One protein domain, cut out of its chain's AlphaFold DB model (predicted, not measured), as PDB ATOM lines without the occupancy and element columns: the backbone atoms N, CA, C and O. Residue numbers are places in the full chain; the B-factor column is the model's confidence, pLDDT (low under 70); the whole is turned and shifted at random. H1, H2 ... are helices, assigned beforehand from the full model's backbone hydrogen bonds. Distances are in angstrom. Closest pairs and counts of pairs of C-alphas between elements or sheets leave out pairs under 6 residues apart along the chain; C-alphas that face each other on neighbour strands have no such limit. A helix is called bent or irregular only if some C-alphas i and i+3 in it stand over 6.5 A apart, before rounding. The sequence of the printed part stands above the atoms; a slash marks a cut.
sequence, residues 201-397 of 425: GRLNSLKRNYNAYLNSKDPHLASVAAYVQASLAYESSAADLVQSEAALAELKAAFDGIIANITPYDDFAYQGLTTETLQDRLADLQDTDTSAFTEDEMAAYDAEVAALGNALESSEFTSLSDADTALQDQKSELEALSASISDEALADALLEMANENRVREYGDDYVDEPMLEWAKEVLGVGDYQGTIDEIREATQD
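Overview. This is residues 201 to 397 of the 425 residues of an uncharacterized protein of Rhodobacterales bacterium (UniProt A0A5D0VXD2). A long stalk of two helices, H3 and H6, running side by side in opposite ways, has a helical hairpin, H4 and H5, at one end and a head of small helices, H1, H2, H7, H8, H9 and H10, at the other. The head gathers by the first residues of H3, and at the far end the long link of residues 260 to 274 joins H3 to H4. The printed part has 197 residues with ten named helices, H1 to H10 in order along the chain, and no named strand; its class is all helix. The whole is extended, with a radius of gyration of the C-alphas of 27.2 A, and its outline is a rod spanning 86 by 39 by 27 A.

Along the chain. The longest helix is H3, residues 219 to 259, which runs 57.6 A from C-alpha 219 at (-62.432, -98.505, 34.670) to C-alpha 259 at (-8.508, -88.466, 17.244). H6, residues 315 to 340, is 37.3 A long. Toward the hairpin end stand H4, residues 275 to 286, 17.0 A long, and H5, residues 295 to 312, 25.7 A long; H5 begins with C-alpha 295 at (4.222, -82.290, -2.084). The head holds H1, residues 201 to 207, H2, residues 210 to 214, H7, residues 343 to 353, H8, residues 356 to 366, H9, residues 369 to 379, and H10, residues 387 to 396, which ends with C-alpha 396 at (-37.219, -102.306, 44.381). H3 and H8 are irregular: C-alphas 220 and 223 of H3 are 7.1 A apart, and C-alphas 361 and 364 of H8 are 9.4 A apart.

Arrangement. H3 is the hub and touches five helices. It touches H6 at a shallow tilt of 25 degrees, opposite ways, with 28 pairs of C-alphas within 8 A; the closest C-alphas, of Leu 251 and Leu 320, are 5.6 A apart. At the far end residues 258 to 259 of H3 only just touch H5, with 3 pairs within 8 A, the closest being the C-alphas of Ile 258 and Ala 311 at 6.8 A. H4 and H5 form a helical hairpin, their closest C-alphas, of Leu 282 and Val 305, 6.7 A apart. Thr 275 of H4 only just touches H6, with 3 pairs within 8 A, and its C-alpha is 6.4 A from that of Ser 321. In the head, residues 220 to 227 of H3 touch H7 at a shallow tilt of 31 degrees, opposite ways; the closest C-alphas, of His 220 and Met 353, are 4.6 A apart. Residues 228 to 232 of H3 touch H10 at a steep tilt of 52 degrees, the closest C-alphas being those of Val 228 and Ile 388 at 6.4 A. H10 also touches H2, where the C-alphas of Tyr 210 and Thr 387 are closest at 5.7 A. H9 touches H1, with the closest C-alphas, of Lys 207 and Val 378, 6.5 A apart. H8 touches no helix; it is close to H7 but not clearly touching, the C-alphas of Leu 351 and Val 359 being 7.3 A apart. Every O i to N i+4 pair is within hydrogen-bond range in H2, H4, H5, H6, H7, H9 and H10, against 34 of 37 in H3, 4 of 7 in H8 and 0 of 3 in H1, where 3 of 4 O i to N i+3 pairs are within range.

Size, cuts and confidence. The two C-alphas farthest apart, of Glu 295 and Asn 357, are 87.0 A apart. The printed part has no cut, and the link from H3 to H4 is long, with 15 residues. The mean pLDDT of the printed part is 92.9; residues 364 and 397 are under 70.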
ATOM      1  N   GLY A 201     -66.282 -87.405  46.417       88.12
ATOM      2  CA  GLY A 201     -67.170 -88.420  45.843       88.12
ATOM      3  C   GLY A 201     -66.435 -89.733  45.544       88.12
ATOM      4  O   GLY A 201     -66.019 -90.424  46.474       88.12
ATOM      5  N   ARG A 202     -66.283 -90.061  44.249       89.12
ATOM      6  CA  ARG A 202     -65.546 -91.243  43.761       89.12
ATOM      7  C   ARG A 202     -64.039 -91.155  43.991       89.12
ATOM      8  O   ARG A 202     -63.437 -92.179  44.270       89.12
ATOM      9  N   LEU A 203     -63.461 -89.953  43.988       90.62
ATOM     10  CA  LEU A 203     -62.027 -89.734  44.190       90.62
ATOM     11  C   LEU A 203     -61.533 -90.245  45.546       90.62
ATOM     12  O   LEU A 203     -60.362 -90.551  45.691       90.62
ATOM     13  N   ASN A 204     -62.411 -90.453  46.535       91.19
ATOM     14  CA  ASN A 204     -62.015 -91.107  47.788       91.19
ATOM     15  C   ASN A 204     -61.400 -92.502  47.589       91.19
ATOM     16  O   ASN A 204     -60.693 -92.966  48.481       91.19
ATOM     17  N   SER A 205     -61.631 -93.174  46.454       91.44
ATOM     18  CA  SER A 205     -60.940 -94.429  46.158       91.44
ATOM     19  C   SER A 205     -59.451 -94.257  45.868       91.44
ATOM     20  O   SER A 205     -58.778 -95.273  45.751       91.44
ATOM     21  N   LEU A 206     -58.924 -93.029  45.811       92.56
ATOM     22  CA  LEU A 206     -57.485 -92.815  45.741       92.56
ATOM     23  C   LEU A 206     -56.754 -93.218  47.028       92.56
ATOM     24  O   LEU A 206     -55.590 -93.579  46.991       92.56
ATOM     25  N   LYS A 207     -57.448 -93.236  48.171       91.00
ATOM     26  CA  LYS A 207     -56.896 -93.634  49.483       91.00
ATOM     27  C   LYS A 207     -56.739 -95.152  49.650       91.00
ATOM     28  O   LYS A 207     -56.770 -95.667  50.767       91.00
ATOM     29  N   ARG A 208     -56.715 -95.907  48.554       90.38
ATOM     30  CA  ARG A 208     -56.581 -97.368  48.592       90.38
ATOM     31  C   ARG A 208     -55.102 -97.724  48.667       90.38
ATOM     32  O   ARG A 208     -54.281 -97.021  48.104       90.38
ATOM     33  N   ASN A 209     -54.789 -98.839  49.322       89.38
ATOM     34  CA  ASN A 209     -53.426 -99.371  49.359       89.38
ATOM     35  C   ASN A 209     -52.900 -99.632  47.934       89.38
ATOM     36  O   ASN A 209     -53.675-100.048  47.063       89.38
ATOM     37  N   TYR A 210     -51.596 -99.456  47.724       88.00
ATOM     38  CA  TYR A 210     -50.936 -99.634  46.431       88.00
ATOM     39  C   TYR A 210     -51.245-100.976  45.734       88.00
ATOM     40  O   TYR A 210     -51.473-101.020  44.524       88.00
ATOM     41  N   ASN A 211     -51.386-102.078  46.481       85.94
ATOM     42  CA  ASN A 211     -51.756-103.380  45.915       85.94
ATOM     43  C   ASN A 211     -53.136-103.353  45.256       85.94
ATOM     44  O   ASN A 211     -53.377-104.032  44.256       85.94
ATOM     45  N   ALA A 212     -54.069-102.589  45.826       84.19
ATOM     46  CA  ALA A 212     -55.392-102.427  45.253       84.19
ATOM     47  C   ALA A 212     -55.356-101.553  43.999       84.19
ATOM     48  O   ALA A 212     -56.180-101.792  43.126       84.19
ATOM     49  N   TYR A 213     -54.424-100.599  43.891       80.75
ATOM     50  CA  TYR A 213     -54.205 -99.825  42.667       80.75
ATOM     51  C   TYR A 213     -53.710-100.705  41.526       80.75
ATOM     52  O   TYR A 213     -54.367-100.776  40.489       80.75
ATOM     53  N   LEU A 214     -52.615-101.436  41.748       81.12
ATOM     54  CA  LEU A 214     -51.975-102.260  40.719       81.12
ATOM     55  C   LEU A 214     -52.876-103.398  40.221       81.12
ATOM     56  O   LEU A 214     -52.828-103.773  39.053       81.12
ATOM     57  N   ASN A 215     -53.731-103.937  41.096       85.75
ATOM     58  CA  ASN A 215     -54.618-105.056  40.771       85.75
ATOM     59  C   ASN A 215     -56.072-104.637  40.481       85.75
ATOM     60  O   ASN A 215     -56.933-105.502  40.273       85.75
ATOM     61  N   SER A 216     -56.384-103.335  40.505       85.12
ATOM     62  CA  SER A 216     -57.747-102.853  40.259       85.12
ATOM     63  C   SER A 216     -58.172-103.135  38.820       85.12
ATOM     64  O   SER A 216     -57.420-102.934  37.876       85.12
ATOM     65  N   LYS A 217     -59.433-103.540  38.644       87.25
ATOM     66  CA  LYS A 217     -60.100-103.618  37.331       87.25
ATOM     67  C   LYS A 217     -61.182-102.549  37.176       87.25
ATOM     68  O   LYS A 217     -62.074-102.696  36.344       87.25
ATOM     69  N   ASP A 218     -61.166-101.535  38.041       89.06
ATOM     70  CA  ASP A 218     -62.137-100.447  37.998       89.06
ATOM     71  C   ASP A 218     -61.807 -99.508  36.826       89.06
ATOM     72  O   ASP A 218     -60.752 -98.870  36.860       89.06
ATOM     73  N   PRO A 219     -62.678 -99.393  35.803       89.38
ATOM     74  CA  PRO A 219     -62.432 -98.505  34.670       89.38
ATOM     75  C   PRO A 219     -62.312 -97.038  35.092       89.38
ATOM     76  O   PRO A 219     -61.639 -96.275  34.414       89.38
ATOM     77  N   HIS A 220     -62.910 -96.639  36.219       88.25
ATOM     78  CA  HIS A 220     -62.808 -95.263  36.704       88.25
ATOM     79  C   HIS A 220     -61.441 -94.936  37.302       88.25
ATOM     80  O   HIS A 220     -61.109 -93.769  37.426       88.25
ATOM     81  N   LEU A 221     -60.655 -95.940  37.690       90.69
ATOM     82  CA  LEU A 221     -59.312 -95.738  38.233       90.69
ATOM     83  C   LEU A 221     -58.236 -95.870  37.143       90.69
ATOM     84  O   LEU A 221     -57.071 -95.610  37.409       90.69
ATOM     85  N   ALA A 222     -58.614 -96.263  35.922       90.81
ATOM     86  CA  ALA A 222     -57.677 -96.570  34.846       90.81
ATOM     87  C   ALA A 222     -56.801 -95.371  34.450       90.81
ATOM     88  O   ALA A 222     -55.599 -95.548  34.281       90.81
ATOM     89  N   SER A 223     -57.375 -94.167  34.363       92.12
ATOM     90  CA  SER A 223     -56.643 -92.935  34.041       92.12
ATOM     91  C   SER A 223     -55.595 -92.598  35.105       92.12
ATOM     92  O   SER A 223     -54.433 -92.363  34.788       92.12
ATOM     93  N   VAL A 224     -55.968 -92.675  36.384       93.62
ATOM     94  CA  VAL A 224     -55.042 -92.429  37.498       93.62
ATOM     95  C   VAL A 224     -53.997 -93.541  37.624       93.62
ATOM     96  O   VAL A 224     -52.838 -93.267  37.911       93.62
ATOM     97  N   ALA A 225     -54.364 -94.799  37.368       92.12
ATOM     98  CA  ALA A 225     -53.398 -95.896  37.317       92.12
ATOM     99  C   ALA A 225     -52.371 -95.695  36.194       92.12
ATOM    100  O   ALA A 225     -51.191 -95.959  36.408       92.12
ATOM    101  N   ALA A 226     -52.803 -95.214  35.024       92.44
ATOM    102  CA  ALA A 226     -51.906 -94.878  33.925       92.44
ATOM    103  C   ALA A 226     -50.964 -93.724  34.303       92.44
ATOM    104  O   ALA A 226     -49.767 -93.834  34.061       92.44
ATOM    105  N   TYR A 227     -51.471 -92.683  34.974       94.62
ATOM    106  CA  TYR A 227     -50.650 -91.587  35.505       94.62
ATOM    107  C   TYR A 227     -49.575 -92.085  36.488       94.62
ATOM    108  O   TYR A 227     -48.400 -91.741  36.369       94.62
ATOM    109  N   VAL A 228     -49.953 -92.950  37.436       93.69
ATOM    110  CA  VAL A 228     -49.020 -93.559  38.402       93.69
ATOM    111  C   VAL A 228     -47.951 -94.395  37.689       93.69
ATOM    112  O   VAL A 228     -46.772 -94.291  38.013       93.69
ATOM    113  N   GLN A 229     -48.333 -95.197  36.690       91.75
ATOM    114  CA  GLN A 229     -47.379 -95.977  35.891       91.75
ATOM    115  C   GLN A 229     -46.430 -95.084  35.087       91.75
ATOM    116  O   GLN A 229     -45.236 -95.367  35.041       91.75
ATOM    117  N   ALA A 230     -46.940 -94.007  34.488       94.81
ATOM    118  CA  ALA A 230     -46.126 -93.032  33.768       94.81
ATOM    119  C   ALA A 230     -45.135 -92.316  34.697       94.81
ATOM    120  O   ALA A 230     -43.991 -92.106  34.309       94.81
ATOM    121  N   SER A 231     -45.537 -92.023  35.937       94.50
ATOM    122  CA  SER A 231     -44.662 -91.430  36.962       94.50
ATOM    123  C   SER A 231     -43.503 -92.362  37.322       94.50
ATOM    124  O   SER A 231     -42.348 -91.953  37.303       94.50
ATOM    125  N   LEU A 232     -43.792 -93.647  37.549       93.31
ATOM    126  CA  LEU A 232     -42.762 -94.655  37.821       93.31
ATOM    127  C   LEU A 232     -41.829 -94.872  36.619       93.31
ATOM    128  O   LEU A 232     -40.620 -95.017  36.790       93.31
ATOM    129  N   ALA A 233     -42.380 -94.882  35.401       94.06
ATOM    130  CA  ALA A 233     -41.591 -94.990  34.177       94.06
ATOM    131  C   ALA A 233     -40.679 -93.771  33.991       94.06
ATOM    132  O   ALA A 233     -39.502 -93.941  33.700       94.06
ATOM    133  N   TYR A 234     -41.192 -92.560  34.225       95.62
ATOM    134  CA  TYR A 234     -40.414 -91.326  34.166       95.62
ATOM    135  C   TYR A 234     -39.220 -91.365  35.121       95.62
ATOM    136  O   TYR A 234     -38.101 -91.073  34.713       95.62
ATOM    137  N   GLU A 235     -39.434 -91.768  36.375       92.44
ATOM    138  CA  GLU A 235     -38.359 -91.869  37.365       92.44
ATOM    139  C   GLU A 235     -37.295 -92.899  36.975       92.44
ATOM    140  O   GLU A 235     -36.100 -92.618  37.085       92.44
ATOM    141  N   SER A 236     -37.713 -94.073  36.487       92.06
ATOM    142  CA  SER A 236     -36.784 -95.099  35.999       92.06
ATOM    143  C   SER A 236     -35.981 -94.589  34.803       92.06
ATOM    144  O   SER A 236     -34.756 -94.654  34.821       92.06
ATOM    145  N   SER A 237     -36.652 -94.019  33.798       94.94
ATOM    146  CA  SER A 237     -36.000 -93.478  32.603       94.94
ATOM    147  C   SER A 237     -35.072 -92.306  32.934       94.94
ATOM    148  O   SER A 237     -34.020 -92.167  32.317       94.94
ATOM    149  N   ALA A 238     -35.412 -91.485  33.932       94.31
ATOM    150  CA  ALA A 238     -34.545 -90.415  34.417       94.31
ATOM    151  C   ALA A 238     -33.276 -90.962  35.085       94.31
ATOM    152  O   ALA A 238     -32.185 -90.441  34.849       94.31
ATOM    153  N   ALA A 239     -33.392 -92.023  35.889       92.19
ATOM    154  CA  ALA A 239     -32.239 -92.684  36.492       92.19
ATOM    155  C   ALA A 239     -31.347 -93.363  35.437       92.19
ATOM    156  O   ALA A 239     -30.120 -93.236  35.496       92.19
ATOM    157  N   ASP A 240     -31.953 -94.030  34.454       93.31
ATOM    158  CA  ASP A 240     -31.244 -94.672  33.345       93.31
ATOM    159  C   ASP A 240     -30.525 -93.643  32.464       93.31
ATOM    160  O   ASP A 240     -29.377 -93.867  32.077       93.31
ATOM    161  N   LEU A 241     -31.135 -92.476  32.216       96.06
ATOM    162  CA  LEU A 241     -30.517 -91.390  31.450       96.06
ATOM    163  C   LEU A 241     -29.195 -90.923  32.077       96.06
ATOM    164  O   LEU A 241     -28.226 -90.697  31.357       96.06
ATOM    165  N   VAL A 242     -29.116 -90.837  33.410       95.75
ATOM    166  CA  VAL A 242     -27.869 -90.481  34.113       95.75
ATOM    167  C   VAL A 242     -26.771 -91.520  33.859       95.75
ATOM    168  O   VAL A 242     -25.604 -91.162  33.686       95.75
ATOM    169  N   GLN A 243     -27.124 -92.809  33.816       93.44
ATOM    170  CA  GLN A 243     -26.166 -93.872  33.494       93.44
ATOM    171  C   GLN A 243     -25.727 -93.804  32.026       93.44
ATOM    172  O   GLN A 243     -24.535 -93.926  31.745       93.44
ATOM    173  N   SER A 244     -26.658 -93.551  31.103       96.44
ATOM    174  CA  SER A 244     -26.353 -93.350  29.682       96.44
ATOM    175  C   SER A 244     -25.434 -92.148  29.449       96.44
ATOM    176  O   SER A 244     -24.494 -92.245  28.665       96.44
ATOM    177  N   GLU A 245     -25.648 -91.030  30.153       96.75
ATOM    178  CA  GLU A 245     -24.786 -89.842  30.074       96.75
ATOM    179  C   GLU A 245     -23.363 -90.127  30.569       96.75
ATOM    180  O   GLU A 245     -22.391 -89.708  29.934       96.75
ATOM    181  N   ALA A 246     -23.220 -90.887  31.658       96.56
ATOM    182  CA  ALA A 246     -21.911 -91.320  32.140       96.56
ATOM    183  C   ALA A 246     -21.208 -92.248  31.132       96.56
ATOM    184  O   ALA A 246     -20.035 -92.040  30.822       96.56
ATOM    185  N   ALA A 247     -21.928 -93.224  30.568       96.06
ATOM    186  CA  ALA A 247     -21.389 -94.136  29.560       96.06
ATOM    187  C   ALA A 247     -20.978 -93.404  28.269       96.06
ATOM    188  O   ALA A 247     -19.914 -93.678  27.713       96.06
ATOM    189  N   LEU A 248     -21.773 -92.429  27.814       96.69
ATOM    190  CA  LEU A 248     -21.436 -91.599  26.658       96.69
ATOM    191  C   LEU A 248     -20.151 -90.799  26.903       96.69
ATOM    192  O   LEU A 248     -19.313 -90.697  26.008       96.69
ATOM    193  N   ALA A 249     -19.959 -90.261  28.111       96.00
ATOM    194  CA  ALA A 249     -18.739 -89.541  28.464       96.00
ATOM    195  C   ALA A 249     -17.491 -90.444  28.412       96.00
ATOM    196  O   ALA A 249     -16.440 -90.005  27.944       96.00
ATOM    197  N   GLU A 250     -17.605 -91.706  28.836       96.19
ATOM    198  CA  GLU A 250     -16.522 -92.692  28.722       96.19
ATOM    199  C   GLU A 250     -16.199 -93.019  27.257       96.19
ATOM    200  O   GLU A 250     -15.028 -93.000  26.866       96.19
ATOM    201  N   LEU A 251     -17.225 -93.255  26.433       97.12
ATOM    202  CA  LEU A 251     -17.063 -93.492  24.994       97.12
ATOM    203  C   LEU A 251     -16.433 -92.287  24.293       97.12
ATOM    204  O   LEU A 251     -15.526 -92.450  23.476       97.12
ATOM    205  N   LYS A 252     -16.863 -91.073  24.651       96.44
ATOM    206  CA  LYS A 252     -16.303 -89.832  24.116       96.44
ATOM    207  C   LYS A 252     -14.830 -89.697  24.486       96.44
ATOM    208  O   LYS A 252     -14.022 -89.446  23.606       96.44
ATOM    209  N   ALA A 253     -14.460 -89.936  25.742       95.31
ATOM    210  CA  ALA A 253     -13.063 -89.875  26.171       95.31
ATOM    211  C   ALA A 253     -12.183 -90.923  25.465       95.31
ATOM    212  O   ALA A 253     -11.041 -90.632  25.101       95.31
ATOM    213  N   ALA A 254     -12.708 -92.134  25.248       94.75
ATOM    214  CA  ALA A 254     -12.009 -93.174  24.499       94.75
ATOM    215  C   ALA A 254     -11.782 -92.758  23.036       94.75
ATOM    216  O   ALA A 254     -10.669 -92.886  22.525       94.75
ATOM    217  N   PHE A 255     -12.813 -92.210  22.390       96.75
ATOM    218  CA  PHE A 255     -12.732 -91.750  21.008       96.75
ATOM    219  C   PHE A 255     -11.852 -90.500  20.846       96.75
ATOM    220  O   PHE A 255     -11.030 -90.448  19.931       96.75
ATOM    221  N   ASP A 256     -11.926 -89.545  21.778       95.19
ATOM    222  CA  ASP A 256     -11.052 -88.367  21.836       95.19
ATOM    223  C   ASP A 256      -9.570 -88.782  21.884       95.19
ATOM    224  O   ASP A 256      -8.718 -88.156  21.252       95.19
ATOM    225  N   GLY A 257      -9.247 -89.891  22.559       93.75
ATOM    226  CA  GLY A 257      -7.903 -90.472  22.569       93.75
ATOM    227  C   GLY A 257      -7.425 -90.987  21.205       93.75
ATOM    228  O   GLY A 257      -6.224 -90.949  20.927       93.75
ATOM    229  N   ILE A 258      -8.338 -91.438  20.339       94.44
ATOM    230  CA  ILE A 258      -8.025 -91.865  18.967       94.44
ATOM    231  C   ILE A 258      -7.714 -90.633  18.114       94.44
ATOM    232  O   ILE A 258      -6.635 -90.553  17.520       94.44
ATOM    233  N   ILE A 259      -8.624 -89.655  18.101       95.75
ATOM    234  CA  ILE A 259      -8.508 -88.466  17.244       95.75
ATOM    235  C   ILE A 259      -7.439 -87.475  17.719       95.75
ATOM    236  O   ILE A 259      -6.909 -86.723  16.908       95.75
ATOM    237  N   ALA A 260      -7.031 -87.509  18.992       93.81
ATOM    238  CA  ALA A 260      -5.930 -86.687  19.503       93.81
ATOM    239  C   ALA A 260      -4.577 -86.966  18.822       93.81
ATOM    240  O   ALA A 260      -3.675 -86.133  18.901       93.81
ATOM    241  N   ASN A 261      -4.422 -88.122  18.166       92.44
ATOM    242  CA  ASN A 261      -3.210 -88.469  17.420       92.44
ATOM    243  C   ASN A 261      -3.242 -87.990  15.959       92.44
ATOM    244  O   ASN A 261      -2.244 -88.137  15.251       92.44
ATOM    245  N   ILE A 262      -4.367 -87.443  15.495       95.81
ATOM    246  CA  ILE A 262      -4.493 -86.914  14.139       95.81
ATOM    247  C   ILE A 262      -3.760 -85.576  14.080       95.81
ATOM    248  O   ILE A 262      -4.015 -84.669  14.871       95.81
ATOM    249  N   THR A 263      -2.828 -85.466  13.136       95.88
ATOM    250  CA  THR A 263      -2.141 -84.207  12.842       95.88
ATOM    251  C   THR A 263      -2.849 -83.545  11.661       95.88
ATOM    252  O   THR A 263      -2.819 -84.125  10.577       95.88
ATOM    253  N   PRO A 264      -3.508 -82.390  11.854       96.12
ATOM    254  CA  PRO A 264      -4.213 -81.690  10.782       96.12
ATOM    255  C   PRO A 264      -3.238 -81.038   9.790       96.12
ATOM    256  O   PRO A 264      -2.151 -80.609  10.184       96.12
ATOM    257  N   TYR A 265      -3.639 -80.902   8.524       95.56
ATOM    258  CA  TYR A 265      -2.881 -80.156   7.512       95.56
ATOM    259  C   TYR A 265      -3.050 -78.628   7.649       95.56
ATOM    260  O   TYR A 265      -2.177 -77.877   7.221       95.56
ATOM    261  N   ASP A 266      -4.156 -78.171   8.249       94.25
ATOM    262  CA  ASP A 266      -4.623 -76.774   8.300       94.25
ATOM    263  C   ASP A 266      -4.843 -76.242   9.732       94.25
ATOM    264  O   ASP A 266      -5.671 -75.358   9.956       94.25
ATOM    265  N   ASP A 267      -4.116 -76.783  10.715       92.31
ATOM    266  CA  ASP A 267      -4.222 -76.423  12.140       92.31
ATOM    267  C   ASP A 267      -5.610 -76.678  12.783       92.31
ATOM    268  O   ASP A 267      -5.902 -76.166  13.870       92.31
ATOM    269  N   PHE A 268      -6.474 -77.486  12.157       95.31
ATOM    270  CA  PHE A 268      -7.786 -77.842  12.704       95.31
ATOM    271  C   PHE A 268      -7.707 -78.549  14.073       95.31
ATOM    272  O   PHE A 268      -6.939 -79.486  14.286       95.31
ATOM    273  N   ALA A 269      -8.550 -78.140  15.026       94.38
ATOM    274  CA  ALA A 269      -8.549 -78.689  16.380       94.38
ATOM    275  C   ALA A 269      -9.595 -79.803  16.556       94.38
ATOM    276  O   ALA A 269     -10.792 -79.537  16.592       94.38
ATOM    277  N   TYR A 270      -9.133 -81.037  16.772       92.88
ATOM    278  CA  TYR A 270      -9.994 -82.219  16.944       92.88
ATOM    279  C   TYR A 270     -10.634 -82.382  18.334       92.88
ATOM    280  O   TYR A 270     -11.418 -83.299  18.555       92.88
ATOM    281  N   GLN A 271     -10.308 -81.520  19.295       88.94
ATOM    282  CA  GLN A 271     -10.715 -81.706  20.690       88.94
ATOM    283  C   GLN A 271     -12.170 -81.291  20.938       88.94
ATOM    284  O   GLN A 271     -12.563 -80.170  20.623       88.94
ATOM    285  N   GLY A 272     -12.943 -82.170  21.583       86.38
ATOM    286  CA  GLY A 272     -14.286 -81.853  22.079       86.38
ATOM    287  C   GLY A 272     -15.365 -81.707  21.002       86.38
ATOM    288  O   GLY A 272     -16.435 -81.176  21.295       86.38
ATOM    289  N   LEU A 273     -15.118 -82.183  19.782       93.00
ATOM    290  CA  LEU A 273     -16.073 -82.109  18.673       93.00
ATOM    291  C   LEU A 273     -17.239 -83.093  18.842       93.00
ATOM    292  O   LEU A 273     -17.158 -84.058  19.611       93.00
ATOM    293  N   THR A 274     -18.350 -82.833  18.152       94.00
ATOM    294  CA  THR A 274     -19.474 -83.776  18.048       94.00
ATOM    295  C   THR A 274     -19.217 -84.794  16.939       94.00
ATOM    296  O   THR A 274     -18.369 -84.582  16.069       94.00
ATOM    297  N   THR A 275     -19.955 -85.904  16.961       94.62
ATOM    298  CA  THR A 275     -19.914 -86.928  15.905       94.62
ATOM    299  C   THR A 275     -20.248 -86.337  14.531       94.62
ATOM    300  O   THR A 275     -19.546 -86.631  13.568       94.62
ATOM    301  N   GLU A 276     -21.237 -85.442  14.463       95.94
ATOM    302  CA  GLU A 276     -21.623 -84.704  13.251       95.94
ATOM    303  C   GLU A 276     -20.479 -83.819  12.732       95.94
ATOM    304  O   GLU A 276     -20.067 -83.960  11.586       95.94
ATOM    305  N   THR A 277     -19.863 -82.991  13.587       96.44
ATOM    306  CA  THR A 277     -18.772 -82.098  13.151       96.44
ATOM    307  C   THR A 277     -17.549 -82.862  12.634       96.44
ATOM    308  O   THR A 277     -16.834 -82.376  11.761       96.44
ATOM    309  N   LEU A 278     -17.285 -84.062  13.152       96.88
ATOM    310  CA  LEU A 278     -16.195 -84.905  12.657       96.88
ATOM    311  C   LEU A 278     -16.501 -85.499  11.278       96.88
ATOM    312  O   LEU A 278     -15.606 -85.583  10.436       96.88
ATOM    313  N   GLN A 279     -17.752 -85.898  11.041       96.81
ATOM    314  CA  GLN A 279     -18.207 -86.367   9.732       96.81
ATOM    315  C   GLN A 279     -18.177 -85.233   8.704       96.81
ATOM    316  O   GLN A 279     -17.660 -85.431   7.605       96.81
ATOM    317  N   ASP A 280     -18.635 -84.042   9.092       97.88
ATOM    318  CA  ASP A 280     -18.555 -82.834   8.270       97.88
ATOM    319  C   ASP A 280     -17.103 -82.495   7.934       97.88
ATOM    320  O   ASP A 280     -16.782 -82.254   6.776       97.88
ATOM    321  N   ARG A 281     -16.183 -82.582   8.907       97.44
ATOM    322  CA  ARG A 281     -14.751 -82.372   8.656       97.44
ATOM    323  C   ARG A 281     -14.201 -83.351   7.618       97.44
ATOM    324  O   ARG A 281     -13.424 -82.938   6.758       97.44
ATOM    325  N   LEU A 282     -14.575 -84.631   7.677       97.69
ATOM    326  CA  LEU A 282     -14.140 -85.599   6.668       97.69
ATOM    327  C   LEU A 282     -14.713 -85.265   5.283       97.69
ATOM    328  O   LEU A 282     -13.995 -85.398   4.291       97.69
ATOM    329  N   ALA A 283     -15.969 -84.822   5.206       98.19
ATOM    330  CA  ALA A 283     -16.589 -84.403   3.952       98.19
ATOM    331  C   ALA A 283     -15.919 -83.144   3.372       98.19
ATOM    332  O   ALA A 283     -15.532 -83.140   2.205       98.19
ATOM    333  N   ASP A 284     -15.689 -82.123   4.200       97.56
ATOM    334  CA  ASP A 284     -15.000 -80.886   3.824       97.56
ATOM    335  C   ASP A 284     -13.580 -81.162   3.318       97.56
ATOM    336  O   ASP A 284     -13.140 -80.592   2.315       97.56
ATOM    337  N   LEU A 285     -12.859 -82.069   3.989       97.12
ATOM    338  CA  LEU A 285     -11.561 -82.536   3.518       97.12
ATOM    339  C   LEU A 285     -11.694 -83.143   2.119       97.12
ATOM    340  O   LEU A 285     -11.027 -82.677   1.206       97.12
ATOM    341  N   GLN A 286     -12.600 -84.104   1.925       96.25
ATOM    342  CA  GLN A 286     -12.797 -84.791   0.641       96.25
ATOM    343  C   GLN A 286     -13.179 -83.860  -0.523       96.25
ATOM    344  O   GLN A 286     -12.863 -84.178  -1.672       96.25
ATOM    345  N   ASP A 287     -13.805 -82.718  -0.235       96.88
ATOM    346  CA  ASP A 287     -14.196 -81.705  -1.221       96.88
ATOM    347  C   ASP A 287     -13.127 -80.611  -1.450       96.88
ATOM    348  O   ASP A 287     -13.296 -79.744  -2.316       96.88
ATOM    349  N   THR A 288     -12.011 -80.638  -0.715       96.50
ATOM    350  CA  THR A 288     -10.945 -79.629  -0.807       96.50
ATOM    351  C   THR A 288     -10.216 -79.680  -2.162       96.50
ATOM    352  O   THR A 288      -9.788 -80.736  -2.630       96.50
ATOM    353  N   ASP A 289     -10.017 -78.518  -2.801       96.12
ATOM    354  CA  ASP A 289      -9.203 -78.404  -4.021       96.12
ATOM    355  C   ASP A 289      -7.707 -78.470  -3.689       96.12
ATOM    356  O   ASP A 289      -7.100 -77.498  -3.237       96.12
ATOM    357  N   THR A 290      -7.099 -79.622  -3.961       95.69
ATOM    358  CA  THR A 290      -5.684 -79.891  -3.681       95.69
ATOM    359  C   THR A 290      -4.745 -79.514  -4.833       95.69
ATOM    360  O   THR A 290      -3.537 -79.736  -4.752       95.69
ATOM    361  N   SER A 291      -5.249 -78.911  -5.921       95.69
ATOM    362  CA  SER A 291      -4.446 -78.617  -7.123       95.69
ATOM    363  C   SER A 291      -3.277 -77.651  -6.892       95.69
ATOM    364  O   SER A 291      -2.322 -77.642  -7.673       95.69
ATOM    365  N   ALA A 292      -3.348 -76.852  -5.826       95.38
ATOM    366  CA  ALA A 292      -2.327 -75.886  -5.435       95.38
ATOM    367  C   ALA A 292      -1.390 -76.380  -4.317       95.38
ATOM    368  O   ALA A 292      -0.476 -75.642  -3.950       95.38
ATOM    369  N   PHE A 293      -1.605 -77.582  -3.772       97.56
ATOM    370  CA  PHE A 293      -0.819 -78.092  -2.648       97.56
ATOM    371  C   PHE A 293       0.606 -78.441  -3.084       97.56
ATOM    372  O   PHE A 293       0.852 -78.974  -4.172       97.56
ATOM    373  N   THR A 294       1.560 -78.152  -2.208       97.06
ATOM    374  CA  THR A 294       2.923 -78.673  -2.301       97.06
ATOM    375  C   THR A 294       2.953 -80.178  -2.011       97.06
ATOM    376  O   THR A 294       1.993 -80.749  -1.499       97.06
ATOM    377  N   GLU A 295       4.060 -80.848  -2.341       96.50
ATOM    378  CA  GLU A 295       4.222 -82.290  -2.084       96.50
ATOM    379  C   GLU A 295       4.098 -82.626  -0.586       96.50
ATOM    380  O   GLU A 295       3.446 -83.607  -0.229       96.50
ATOM    381  N   ASP A 296       4.647 -81.771   0.283       95.56
ATOM    382  CA  ASP A 296       4.573 -81.935   1.739       95.56
ATOM    383  C   ASP A 296       3.145 -81.704   2.274       95.56
ATOM    384  O   ASP A 296       2.671 -82.473   3.110       95.56
ATOM    385  N   GLU A 297       2.431 -80.688   1.773       96.62
ATOM    386  CA  GLU A 297       1.030 -80.422   2.144       96.62
ATOM    387  C   GLU A 297       0.098 -81.539   1.672       96.62
ATOM    388  O   GLU A 297      -0.774 -81.963   2.425       96.62
ATOM    389  N   MET A 298       0.310 -82.062   0.461       96.50
ATOM    390  CA  MET A 298      -0.451 -83.202  -0.052       96.50
ATOM    391  C   MET A 298      -0.238 -84.441   0.819       96.50
ATOM    392  O   MET A 298      -1.199 -85.121   1.163       96.50
ATOM    393  N   ALA A 299       1.007 -84.713   1.224       97.19
ATOM    394  CA  ALA A 299       1.310 -85.833   2.109       97.19
ATOM    395  C   ALA A 299       0.653 -85.679   3.494       97.19
ATOM    396  O   ALA A 299       0.171 -86.667   4.049       97.19
ATOM    397  N   ALA A 300       0.613 -84.461   4.046       96.81
ATOM    398  CA  ALA A 300      -0.070 -84.174   5.308       96.81
ATOM    399  C   ALA A 300      -1.598 -84.317   5.185       96.81
ATOM    400  O   ALA A 300      -2.218 -84.970   6.022       96.81
ATOM    401  N   TYR A 301      -2.186 -83.775   4.117       97.94
ATOM    402  CA  TYR A 301      -3.611 -83.891   3.810       97.94
ATOM    403  C   TYR A 301      -4.042 -85.355   3.632       97.94
ATOM    404  O   TYR A 301      -4.987 -85.803   4.280       97.94
ATOM    405  N   ASP A 302      -3.316 -86.136   2.824       97.62
ATOM    406  CA  ASP A 302      -3.620 -87.556   2.605       97.62
ATOM    407  C   ASP A 302      -3.521 -88.357   3.914       97.62
ATOM    408  O   ASP A 302      -4.335 -89.252   4.171       97.62
ATOM    409  N   ALA A 303      -2.543 -88.028   4.767       97.75
ATOM    410  CA  ALA A 303      -2.395 -88.645   6.081       97.75
ATOM    411  C   ALA A 303      -3.570 -88.312   7.015       97.75
ATOM    412  O   ALA A 303      -4.054 -89.208   7.709       97.75
ATOM    413  N   GLU A 304      -4.052 -87.066   7.020       98.00
ATOM    414  CA  GLU A 304      -5.214 -86.648   7.811       98.00
ATOM    415  C   GLU A 304      -6.501 -87.326   7.335       98.00
ATOM    416  O   GLU A 304      -7.201 -87.927   8.149       98.00
ATOM    417  N   VAL A 305      -6.790 -87.297   6.027       98.19
ATOM    418  CA  VAL A 305      -7.983 -87.938   5.447       98.19
ATOM    419  C   VAL A 305      -8.014 -89.424   5.787       98.19
ATOM    420  O   VAL A 305      -9.048 -89.944   6.211       98.19
ATOM    421  N   ALA A 306      -6.878 -90.112   5.648       98.19
ATOM    422  CA  ALA A 306      -6.775 -91.520   6.002       98.19
ATOM    423  C   ALA A 306      -6.958 -91.752   7.512       98.19
ATOM    424  O   ALA A 306      -7.661 -92.682   7.908       98.19
ATOM    425  N   ALA A 307      -6.343 -90.930   8.366       97.75
ATOM    426  CA  ALA A 307      -6.431 -91.087   9.815       97.75
ATOM    427  C   ALA A 307      -7.848 -90.822  10.344       97.75
ATOM    428  O   ALA A 307      -8.368 -91.634  11.110       97.75
ATOM    429  N   LEU A 308      -8.492 -89.738   9.899       98.00
ATOM    430  CA  LEU A 308      -9.864 -89.406  10.277       98.00
ATOM    431  C   LEU A 308     -10.860 -90.425   9.713       98.00
ATOM    432  O   LEU A 308     -11.729 -90.881  10.448       98.00
ATOM    433  N   GLY A 309     -10.701 -90.841   8.453       97.88
ATOM    434  CA  GLY A 309     -11.522 -91.898   7.854       97.88
ATOM    435  C   GLY A 309     -11.466 -93.198   8.659       97.88
ATOM    436  O   GLY A 309     -12.502 -93.720   9.059       97.88
ATOM    437  N   ASN A 310     -10.262 -93.668   9.001       97.94
ATOM    438  CA  ASN A 310     -10.091 -94.863   9.833       97.94
ATOM    439  C   ASN A 310     -10.685 -94.694  11.243       97.94
ATOM    440  O   ASN A 310     -11.226 -95.648  11.798       97.94
ATOM    441  N   ALA A 311     -10.584 -93.498  11.835       97.44
ATOM    442  CA  ALA A 311     -11.197 -93.214  13.128       97.44
ATOM    443  C   ALA A 311     -12.730 -93.273  13.040       97.44
ATOM    444  O   ALA A 311     -13.359 -93.902  13.886       97.44
ATOM    445  N   LEU A 312     -13.338 -92.694  12.004       97.75
ATOM    446  CA  LEU A 312     -14.790 -92.715  11.796       97.75
ATOM    447  C   LEU A 312     -15.331 -94.099  11.395       97.75
ATOM    448  O   LEU A 312     -16.491 -94.400  11.654       97.75
ATOM    449  N   GLU A 313     -14.501 -94.970  10.826       97.44
ATOM    450  CA  GLU A 313     -14.841 -96.376  10.557       97.44
ATOM    451  C   GLU A 313     -14.625 -97.302  11.770       97.44
ATOM    452  O   GLU A 313     -14.922 -98.499  11.708       97.44
ATOM    453  N   SER A 314     -14.103 -96.778  12.884       97.00
ATOM    454  CA  SER A 314     -13.807 -97.575  14.076       97.00
ATOM    455  C   SER A 314     -15.068 -98.057  14.807       97.00
ATOM    456  O   SER A 314     -16.145 -97.446  14.766       97.00
ATOM    457  N   SER A 315     -14.918 -99.159  15.547       97.38
ATOM    458  CA  SER A 315     -15.959 -99.651  16.457       97.38
ATOM    459  C   SER A 315     -16.292 -98.649  17.563       97.38
ATOM    460  O   SER A 315     -17.432 -98.580  18.021       97.38
ATOM    461  N   GLU A 316     -15.304 -97.863  17.978       96.88
ATOM    462  CA  GLU A 316     -15.379 -96.841  19.008       96.88
ATOM    463  C   GLU A 316     -16.242 -95.671  18.539       96.88
ATOM    464  O   GLU A 316     -17.139 -95.254  19.270       96.88
ATOM    465  N   PHE A 317     -16.050 -95.204  17.298       97.38
ATOM    466  CA  PHE A 317     -16.919 -94.188  16.704       97.38
ATOM    467  C   PHE A 317     -18.354 -94.689  16.548       97.38
ATOM    468  O   PHE A 317     -19.289 -93.978  16.905       97.38
ATOM    469  N   THR A 318     -18.531 -95.921  16.060       97.38
ATOM    470  CA  THR A 318     -19.867 -96.522  15.917       97.38
ATOM    471  C   THR A 318     -20.580 -96.573  17.270       97.38
ATOM    472  O   THR A 318     -21.706 -96.104  17.390       97.38
ATOM    473  N   SER A 319     -19.890 -97.040  18.316       97.38
ATOM    474  CA  SER A 319     -20.446 -97.106  19.675       97.38
ATOM    475  C   SER A 319     -20.778 -95.720  20.233       97.38
ATOM    476  O   SER A 319     -21.817 -95.555  20.865       97.38
ATOM    477  N   LEU A 320     -19.920 -94.721  19.993       97.69
ATOM    478  CA  LEU A 320     -20.167 -93.332  20.385       97.69
ATOM    479  C   LEU A 320     -21.396 -92.754  19.668       97.69
ATOM    480  O   LEU A 320     -22.243 -92.146  20.312       97.69
ATOM    481  N   SER A 321     -21.504 -92.958  18.354       96.88
ATOM    482  CA  SER A 321     -22.623 -92.474  17.537       96.88
ATOM    483  C   SER A 321     -23.950 -93.133  17.921       96.88
ATOM    484  O   SER A 321     -24.971 -92.451  18.024       96.88
ATOM    485  N   ASP A 322     -23.942 -94.448  18.154       96.88
ATOM    486  CA  ASP A 322     -25.121 -95.196  18.597       96.88
ATOM    487  C   ASP A 322     -25.561 -94.740  19.994       96.88
ATOM    488  O   ASP A 322     -26.749 -94.519  20.228       96.88
ATOM    489  N   ALA A 323     -24.610 -94.552  20.915       97.44
ATOM    490  CA  ALA A 323     -24.894 -94.064  22.260       97.44
ATOM    491  C   ALA A 323     -25.439 -92.627  22.254       97.44
ATOM    492  O   ALA A 323     -26.373 -92.343  22.999       97.44
ATOM    493  N   ASP A 324     -24.903 -91.738  21.413       96.44
ATOM    494  CA  ASP A 324     -25.397 -90.360  21.294       96.44
ATOM    495  C   ASP A 324     -26.843 -90.337  20.775       96.44
ATOM    496  O   ASP A 324     -27.708 -89.686  21.360       96.44
ATOM    497  N   THR A 325     -27.135 -91.143  19.748       96.19
ATOM    498  CA  THR A 325     -28.495 -91.305  19.208       96.19
ATOM    499  C   THR A 325     -29.448 -91.865  20.266       96.19
ATOM    500  O   THR A 325     -30.513 -91.298  20.502       96.19
ATOM    501  N   ALA A 326     -29.049 -92.932  20.966       96.19
ATOM    502  CA  ALA A 326     -29.860 -93.535  22.021       96.19
ATOM    503  C   ALA A 326     -30.151 -92.550  23.165       96.19
ATOM    504  O   ALA A 326     -31.251 -92.547  23.714       96.19
ATOM    505  N   LEU A 327     -29.195 -91.685  23.506       96.81
ATOM    506  CA  LEU A 327     -29.367 -90.660  24.532       96.81
ATOM    507  C   LEU A 327     -30.364 -89.580  24.085       96.81
ATOM    508  O   LEU A 327     -31.210 -89.155  24.874       96.81
ATOM    509  N   GLN A 328     -30.308 -89.155  22.821       95.94
ATOM    510  CA  GLN A 328     -31.291 -88.230  22.245       95.94
ATOM    511  C   GLN A 328     -32.707 -88.832  22.231       95.94
ATOM    512  O   GLN A 328     -33.671 -88.150  22.597       95.94
ATOM    513  N   ASP A 329     -32.831 -90.115  21.886       96.38
ATOM    514  CA  ASP A 329     -34.100 -90.848  21.935       96.38
ATOM    515  C   ASP A 329     -34.634 -90.938  23.376       96.38
ATOM    516  O   ASP A 329     -35.794 -90.603  23.623       96.38
ATOM    517  N   GLN A 330     -33.781 -91.290  24.347       96.44
ATOM    518  CA  GLN A 330     -34.139 -91.331  25.771       96.44
ATOM    519  C   GLN A 330     -34.595 -89.964  26.297       96.44
ATOM    520  O   GLN A 330     -35.574 -89.883  27.038       96.44
ATOM    521  N   LYS A 331     -33.925 -88.873  25.901       96.94
ATOM    522  CA  LYS A 331     -34.339 -87.503  26.259       96.94
ATOM    523  C   LYS A 331     -35.717 -87.163  25.699       96.94
ATOM    524  O   LYS A 331     -36.539 -86.598  26.418       96.94
ATOM    525  N   SER A 332     -35.985 -87.551  24.455       96.75
ATOM    526  CA  SER A 332     -37.282 -87.333  23.807       96.75
ATOM    527  C   SER A 332     -38.401 -88.148  24.470       96.75
ATOM    528  O   SER A 332     -39.510 -87.650  24.668       96.75
ATOM    529  N   GLU A 333     -38.119 -89.395  24.861       94.94
ATOM    530  CA  GLU A 333     -39.056 -90.235  25.615       94.94
ATOM    531  C   GLU A 333     -39.352 -89.651  27.002       94.94
ATOM    532  O   GLU A 333     -40.510 -89.594  27.419       94.94
ATOM    533  N   LEU A 334     -38.325 -89.161  27.698       96.00
ATOM    534  CA  LEU A 334     -38.469 -88.531  29.005       96.00
ATOM    535  C   LEU A 334     -39.298 -87.243  28.928       96.00
ATOM    536  O   LEU A 334     -40.139 -87.013  29.795       96.00
ATOM    537  N   GLU A 335     -39.140 -86.441  27.871       95.38
ATOM    538  CA  GLU A 335     -39.992 -85.276  27.613       95.38
ATOM    539  C   GLU A 335     -41.458 -85.689  27.399       95.38
ATOM    540  O   GLU A 335     -42.362 -85.117  28.017       95.38
ATOM    541  N   ALA A 336     -41.711 -86.736  26.608       93.25
ATOM    542  CA  ALA A 336     -43.059 -87.264  26.400       93.25
ATOM    543  C   ALA A 336     -43.688 -87.794  27.704       93.25
ATOM    544  O   ALA A 336     -44.862 -87.528  27.983       93.25
ATOM    545  N   LEU A 337     -42.906 -88.496  28.530       94.62
ATOM    546  CA  LEU A 337     -43.333 -88.945  29.854       94.62
ATOM    547  C   LEU A 337     -43.618 -87.757  30.775       94.62
ATOM    548  O   LEU A 337     -44.670 -87.744  31.413       94.62
ATOM    549  N   SER A 338     -42.763 -86.728  30.780       94.19
ATOM    550  CA  SER A 338     -42.939 -85.514  31.592       94.19
ATOM    551  C   SER A 338     -44.283 -84.823  31.322       94.19
ATOM    552  O   SER A 338     -44.977 -84.409  32.250       94.19
ATOM    553  N   ALA A 339     -44.716 -84.784  30.056       94.25
ATOM    554  CA  ALA A 339     -46.012 -84.232  29.676       94.25
ATOM    555  C   ALA A 339     -47.178 -85.053  30.257       94.25
ATOM    556  O   ALA A 339     -48.162 -84.486  30.740       94.25
ATOM    557  N   SER A 340     -47.048 -86.384  30.266       93.75
ATOM    558  CA  SER A 340     -48.062 -87.309  30.793       93.75
ATOM    559  C   SER A 340     -48.171 -87.333  32.323       93.75
ATOM    560  O   SER A 340     -49.164 -87.837  32.847       93.75
ATOM    561  N   ILE A 341     -47.186 -86.771  33.031       96.12
ATOM    562  CA  ILE A 341     -47.162 -86.690  34.501       96.12
ATOM    563  C   ILE A 341     -47.373 -85.264  35.029       96.12
ATOM    564  O   ILE A 341     -47.260 -85.021  36.230       96.12
ATOM    565  N   SER A 342     -47.698 -84.320  34.145       95.81
ATOM    566  CA  SER A 342     -47.974 -82.931  34.510       95.81
ATOM    567  C   SER A 342     -49.201 -82.783  35.422       95.81
ATOM    568  O   SER A 342     -50.076 -83.651  35.472       95.81
ATOM    569  N   ASP A 343     -49.294 -81.644  36.114       94.94
ATOM    570  CA  ASP A 343     -50.458 -81.280  36.934       94.94
ATOM    571  C   ASP A 343     -51.767 -81.288  36.133       94.94
ATOM    572  O   ASP A 343     -52.801 -81.722  36.641       94.94
ATOM    573  N   GLU A 344     -51.704 -80.863  34.870       94.44
ATOM    574  CA  GLU A 344     -52.824 -80.915  33.927       94.44
ATOM    575  C   GLU A 344     -53.231 -82.365  33.641       94.44
ATOM    576  O   GLU A 344     -54.402 -82.717  33.755       94.44
ATOM    577  N   ALA A 345     -52.261 -83.242  33.357       95.69
ATOM    578  CA  ALA A 345     -52.530 -84.660  33.130       95.69
ATOM    579  C   ALA A 345     -53.131 -85.341  34.373       95.69
ATOM    580  O   ALA A 345     -54.018 -86.192  34.252       95.69
ATOM    581  N   LEU A 346     -52.695 -84.947  35.575       96.12
ATOM    582  CA  LEU A 346     -53.300 -85.408  36.821       96.12
ATOM    583  C   LEU A 346     -54.736 -84.885  36.968       96.12
ATOM    584  O   LEU A 346     -55.631 -85.659  37.312       96.12
ATOM    585  N   ALA A 347     -54.979 -83.601  36.701       94.88
ATOM    586  CA  ALA A 347     -56.314 -83.013  36.766       94.88
ATOM    587  C   ALA A 347     -57.290 -83.700  35.793       94.88
ATOM    588  O   ALA A 347     -58.389 -84.084  36.206       94.88
ATOM    589  N   ASP A 348     -56.862 -83.957  34.556       93.69
ATOM    590  CA  ASP A 348     -57.617 -84.711  33.551       93.69
ATOM    591  C   ASP A 348     -57.922 -86.139  34.020       93.69
ATOM    592  O   ASP A 348     -59.069 -86.601  33.955       93.69
ATOM    593  N   ALA A 349     -56.925 -86.834  34.578       94.44
ATOM    594  CA  ALA A 349     -57.111 -88.180  35.110       94.44
ATOM    595  C   ALA A 349     -58.138 -88.207  36.259       94.44
ATOM    596  O   ALA A 349     -58.993 -89.103  36.314       94.44
ATOM    597  N   LEU A 350     -58.097 -87.212  37.152       94.00
ATOM    598  CA  LEU A 350     -59.070 -87.040  38.235       94.00
ATOM    599  C   LEU A 350     -60.467 -86.710  37.697       94.00
ATOM    600  O   LEU A 350     -61.463 -87.202  38.237       94.00
ATOM    601  N   LEU A 351     -60.565 -85.909  36.638       92.19
ATOM    602  CA  LEU A 351     -61.834 -85.552  36.012       92.19
ATOM    603  C   LEU A 351     -62.504 -86.769  35.355       92.19
ATOM    604  O   LEU A 351     -63.706 -86.971  35.530       92.19
ATOM    605  N   GLU A 352     -61.735 -87.625  34.676       90.81
ATOM    606  CA  GLU A 352     -62.238 -88.865  34.067       90.81
ATOM    607  C   GLU A 352     -62.716 -89.882  35.122       90.81
ATOM    608  O   GLU A 352     -63.731 -90.570  34.957       90.81
ATOM    609  N   MET A 353     -62.026 -89.932  36.261       90.44
ATOM    610  CA  MET A 353     -62.418 -90.738  37.416       90.44
ATOM    611  C   MET A 353     -63.666 -90.188  38.128       90.44
ATOM    612  O   MET A 353     -64.427 -90.931  38.776       90.44
ATOM    613  N   ALA A 354     -63.876 -88.872  38.059       90.00
ATOM    614  CA  ALA A 354     -64.934 -88.190  38.775       90.00
ATOM    615  C   ALA A 354     -66.330 -88.673  38.361       90.00
ATOM    616  O   ALA A 354     -66.585 -89.281  37.323       90.00
ATOM    617  N   ASN A 355     -67.306 -88.422  39.233       83.94
ATOM    618  CA  ASN A 355     -68.687 -88.732  38.895       83.94
ATOM    619  C   ASN A 355     -69.195 -87.713  37.869       83.94
ATOM    620  O   ASN A 355     -69.310 -86.540  38.210       83.94
ATOM    621  N   GLU A 356     -69.597 -88.168  36.681       83.25
ATOM    622  CA  GLU A 356     -70.145 -87.323  35.607       83.25
ATOM    623  C   GLU A 356     -71.234 -86.344  36.073       83.25
ATOM    624  O   GLU A 356     -71.342 -85.230  35.568       83.25
ATOM    625  N   ASN A 357     -72.070 -86.733  37.044       82.06
ATOM    626  CA  ASN A 357     -73.107 -85.843  37.568       82.06
ATOM    627  C   ASN A 357     -72.524 -84.688  38.385       82.06
ATOM    628  O   ASN A 357     -73.088 -83.600  38.361       82.06
ATOM    629  N   ARG A 358     -71.412 -84.928  39.089       78.81
ATOM    630  CA  ARG A 358     -70.673 -83.887  39.807       78.81
ATOM    631  C   ARG A 358     -69.901 -83.019  38.820       78.81
ATOM    632  O   ARG A 358     -70.010 -81.807  38.904       78.81
ATOM    633  N   VAL A 359     -69.232 -83.610  37.833       83.75
ATOM    634  CA  VAL A 359     -68.564 -82.841  36.768       83.75
ATOM    635  C   VAL A 359     -69.560 -81.924  36.052       83.75
ATOM    636  O   VAL A 359     -69.301 -80.746  35.884       83.75
ATOM    637  N   ARG A 360     -70.778 -82.388  35.747       82.81
ATOM    638  CA  ARG A 360     -71.820 -81.540  35.136       82.81
ATOM    639  C   ARG A 360     -72.332 -80.411  36.043       82.81
ATOM    640  O   ARG A 360     -72.844 -79.419  35.535       82.81
ATOM    641  N   GLU A 361     -72.273 -80.583  37.363       78.62
ATOM    642  CA  GLU A 361     -72.713 -79.573  38.337       78.62
ATOM    643  C   GLU A 361     -71.665 -78.468  38.528       78.62
ATOM    644  O   GLU A 361     -72.037 -77.301  38.653       78.62
ATOM    645  N   TYR A 362     -70.382 -78.838  38.540       74.62
ATOM    646  CA  TYR A 362     -69.260 -77.932  38.808       74.62
ATOM    647  C   TYR A 362     -68.538 -77.461  37.530       74.62
ATOM    648  O   TYR A 362     -67.836 -76.461  37.583       74.62
ATOM    649  N   GLY A 363     -68.763 -78.112  36.386       74.38
ATOM    650  CA  GLY A 363     -68.048 -77.861  35.135       74.38
ATOM    651  C   GLY A 363     -66.611 -78.383  35.171       74.38
ATOM    652  O   GLY A 363     -66.284 -79.265  35.970       74.38
ATOM    653  N   ASP A 364     -65.770 -77.803  34.319       67.31
ATOM    654  CA  ASP A 364     -64.333 -78.095  34.253       67.31
ATOM    655  C   ASP A 364     -63.622 -77.716  35.574       67.31
ATOM    656  O   ASP A 364     -62.660 -78.362  35.970       67.31
ATOM    657  N   ASP A 365     -64.202 -76.799  36.362       77.50
ATOM    658  CA  ASP A 365     -63.737 -76.398  37.703       77.50
ATOM    659  C   ASP A 365     -64.013 -77.452  38.804       77.50
ATOM    660  O   ASP A 365     -63.928 -77.167  40.007       77.50
ATOM    661  N   TYR A 366     -64.432 -78.672  38.446       85.50
ATOM    662  CA  TYR A 366     -64.687 -79.725  39.432       85.50
ATOM    663  C   TYR A 366     -63.423 -80.086  40.223       85.50
ATOM    664  O   TYR A 366     -63.505 -80.230  41.451       85.50
ATOM    665  N   VAL A 367     -62.297 -80.217  39.513       88.88
ATOM    666  CA  VAL A 367     -60.964 -80.434  40.081       88.88
ATOM    667  C   VAL A 367     -60.336 -79.061  40.312       88.88
ATOM    668  O   VAL A 367     -59.809 -78.445  39.398       88.88
ATOM    669  N   ASP A 368     -60.450 -78.554  41.535       89.44
ATOM    670  CA  ASP A 368     -59.829 -77.295  41.943       89.44
ATOM    671  C   ASP A 368     -58.479 -77.527  42.626       89.44
ATOM    672  O   ASP A 368     -58.176 -78.641  43.055       89.44
ATOM    673  N   GLU A 369     -57.705 -76.454  42.800       90.75
ATOM    674  CA  GLU A 369     -56.372 -76.490  43.417       90.75
ATOM    675  C   GLU A 369     -56.319 -77.325  44.712       90.75
ATOM    676  O   GLU A 369     -55.495 -78.229  44.803       90.75
ATOM    677  N   PRO A 370     -57.230 -77.159  45.700       91.81
ATOM    678  CA  PRO A 370     -57.198 -77.969  46.919       91.81
ATOM    679  C   PRO A 370     -57.468 -79.465  46.695       91.81
ATOM    680  O   PRO A 370     -57.075 -80.289  47.519       91.81
ATOM    681  N   MET A 371     -58.202 -79.829  45.641       92.25
ATOM    682  CA  MET A 371     -58.469 -81.225  45.289       92.25
ATOM    683  C   MET A 371     -57.284 -81.850  44.563       92.25
ATOM    684  O   MET A 371     -56.963 -83.004  44.850       92.25
ATOM    685  N   LEU A 372     -56.646 -81.092  43.671       94.00
ATOM    686  CA  LEU A 372     -55.414 -81.494  43.004       94.00
ATOM    687  C   LEU A 372     -54.293 -81.685  44.031       94.00
ATOM    688  O   LEU A 372     -53.670 -82.738  44.066       94.00
ATOM    689  N   GLU A 373     -54.129 -80.727  44.940       94.69
ATOM    690  CA  GLU A 373     -53.138 -80.772  46.019       94.69
ATOM    691  C   GLU A 373     -53.337 -81.986  46.934       94.69
ATOM    692  O   GLU A 373     -52.407 -82.736  47.220       94.69
ATOM    693  N   TRP A 374     -54.584 -82.251  47.334       95.06
ATOM    694  CA  TRP A 374     -54.916 -83.453  48.096       95.06
ATOM    695  C   TRP A 374     -54.610 -84.746  47.317       95.06
ATOM    696  O   TRP A 374     -54.208 -85.746  47.912       95.06
ATOM    697  N   ALA A 375     -54.817 -84.758  45.998       96.12
ATOM    698  CA  ALA A 375     -54.488 -85.916  45.175       96.12
ATOM    699  C   ALA A 375     -52.970 -86.123  45.074       96.12
ATOM    700  O   ALA A 375     -52.530 -87.263  45.197       96.12
ATOM    701  N   LYS A 376     -52.185 -85.046  44.931       96.38
ATOM    702  CA  LYS A 376     -50.714 -85.088  44.969       96.38
ATOM    703  C   LYS A 376     -50.200 -85.647  46.292       96.38
ATOM    704  O   LYS A 376     -49.352 -86.531  46.273       96.38
ATOM    705  N   GLU A 377     -50.775 -85.219  47.417       95.56
ATOM    706  CA  GLU A 377     -50.440 -85.747  48.747       95.56
ATOM    707  C   GLU A 377     -50.719 -87.256  48.851       95.56
ATOM    708  O   GLU A 377     -49.887 -88.017  49.329       95.56
ATOM    709  N   VAL A 378     -51.881 -87.720  48.374       95.06
ATOM    710  CA  VAL A 378     -52.251 -89.148  48.434       95.06
ATOM    711  C   VAL A 378     -51.408 -90.009  47.489       95.06
ATOM    712  O   VAL A 378     -51.062 -91.150  47.814       95.06
ATOM    713  N   LEU A 379     -51.118 -89.498  46.295       94.81
ATOM    714  CA  LEU A 379     -50.364 -90.227  45.282       94.81
ATOM    715  C   LEU A 379     -48.853 -90.151  45.503       94.81
ATOM    716  O   LEU A 379     -48.175 -91.059  45.045       94.81
ATOM    717  N   GLY A 380     -48.339 -89.163  46.234       94.19
ATOM    718  CA  GLY A 380     -46.897 -88.946  46.374       94.19
ATOM    719  C   GLY A 380     -46.297 -88.279  45.136       94.19
ATOM    720  O   GLY A 380     -45.326 -88.763  44.576       94.19
ATOM    721  N   VAL A 381     -46.941 -87.223  44.630       93.75
ATOM    722  CA  VAL A 381     -46.458 -86.480  43.451       93.75
ATOM    723  C   VAL A 381     -45.623 -85.285  43.901       93.75
ATOM    724  O   VAL A 381     -46.062 -84.511  44.750       93.75
ATOM    725  N   GLY A 382     -44.453 -85.083  43.294       87.75
ATOM    726  CA  GLY A 382     -43.552 -83.981  43.640       87.75
ATOM    727  C   GLY A 382     -42.826 -84.241  44.959       87.75
ATOM    728  O   GLY A 382     -42.181 -85.273  45.109       87.75
ATOM    729  N   ASP A 383     -42.934 -83.320  45.917       88.12
ATOM    730  CA  ASP A 383     -42.269 -83.443  47.226       88.12
ATOM    731  C   ASP A 383     -43.069 -84.297  48.237       88.12
ATOM    732  O   ASP A 383     -42.645 -84.495  49.381       88.12
ATOM    733  N   TYR A 384     -44.252 -84.778  47.843       94.38
ATOM    734  CA  TYR A 384     -45.112 -85.606  48.680       94.38
ATOM    735  C   TYR A 384     -44.661 -87.062  48.697       94.38
ATOM    736  O   TYR A 384     -44.176 -87.582  47.704       94.38
ATOM    737  N   GLN A 385     -44.897 -87.723  49.831       91.81
ATOM    738  CA  GLN A 385     -44.696 -89.158  50.003       91.81
ATOM    739  C   GLN A 385     -46.058 -89.855  50.012       91.81
ATOM    740  O   GLN A 385     -46.904 -89.530  50.850       91.81
ATOM    741  N   GLY A 386     -46.280 -90.798  49.101       92.69
ATOM    742  CA  GLY A 386     -47.578 -91.442  48.932       92.69
ATOM    743  C   GLY A 386     -47.537 -92.748  48.145       92.69
ATOM    744  O   GLY A 386     -46.587 -93.522  48.212       92.69
ATOM    745  N   THR A 387     -48.624 -93.029  47.425       92.75
ATOM    746  CA  THR A 387     -48.829 -94.333  46.766       92.75
ATOM    747  C   THR A 387     -47.728 -94.676  45.751       92.75
ATOM    748  O   THR A 387     -47.372 -95.844  45.626       92.75
ATOM    749  N   ILE A 388     -47.197 -93.697  45.014       93.31
ATOM    750  CA  ILE A 388     -46.109 -93.898  44.044       93.31
ATOM    751  C   ILE A 388     -44.845 -94.376  44.769       93.31
ATOM    752  O   ILE A 388     -44.244 -95.360  44.338       93.31
ATOM    753  N   ASP A 389     -44.498 -93.770  45.907       93.44
ATOM    754  CA  ASP A 389     -43.347 -94.179  46.720       93.44
ATOM    755  C   ASP A 389     -43.536 -95.578  47.314       93.44
ATOM    756  O   ASP A 389     -42.618 -96.393  47.253       93.44
ATOM    757  N   GLU A 390     -44.743 -95.901  47.800       92.88
ATOM    758  CA  GLU A 390     -45.075 -97.256  48.269       92.88
ATOM    759  C   GLU A 390     -44.879 -98.304  47.158       92.88
ATOM    760  O   GLU A 390     -44.361 -99.394  47.407       92.88
ATOM    761  N   ILE A 391     -45.289 -97.993  45.920       92.06
ATOM    762  CA  ILE A 391     -45.079 -98.887  44.770       92.06
ATOM    763  C   ILE A 391     -43.587 -99.012  44.466       92.06
ATOM    764  O   ILE A 391     -43.113-100.120  44.202       92.06
ATOM    765  N   ARG A 392     -42.847 -97.902  44.500       90.88
ATOM    766  CA  ARG A 392     -41.406 -97.881  44.246       90.88
ATOM    767  C   ARG A 392     -40.663 -98.776  45.236       90.88
ATOM    768  O   ARG A 392     -39.937 -99.671  44.814       90.88
ATOM    769  N   GLU A 393     -40.908 -98.605  46.532       91.31
ATOM    770  CA  GLU A 393     -40.287 -99.410  47.590       91.31
ATOM    771  C   GLU A 393     -40.636-100.899  47.436       91.31
ATOM    772  O   GLU A 393     -39.751-101.753  47.406       91.31
ATOM    773  N   ALA A 394     -41.913-101.224  47.209       88.38
ATOM    774  CA  ALA A 394     -42.356-102.608  47.039       88.38
ATOM    775  C   ALA A 394     -41.818-103.292  45.766       88.38
ATOM    776  O   ALA A 394     -41.808-104.523  45.691       88.38
ATOM    777  N   THR A 395     -41.427-102.523  44.745       84.69
ATOM    778  CA  THR A 395     -40.885-103.058  43.484       84.69
ATOM    779  C   THR A 395     -39.363-103.136  43.473       84.69
ATOM    780  O   THR A 395     -38.823-104.010  42.794       84.69
ATOM    781  N   GLN A 396     -38.676-102.280  44.234       79.06
ATOM    782  CA  GLN A 396     -37.219-102.306  44.381       79.06
ATOM    783  C   GLN A 396     -36.760-103.337  45.427       79.06
ATOM    784  O   GLN A 396     -35.759-104.010  45.187       79.06
ATOM    785  N   ASP A 397     -37.536-103.550  46.498       60.22
ATOM    786  CA  ASP A 397     -37.241-104.513  47.570       60.22
ATOM    787  C   ASP A 397     -38.391-105.530  47.770       60.22
ATOM    788  O   ASP A 397     -39.191-105.411  48.706       60.22
TER     789      ASP A 397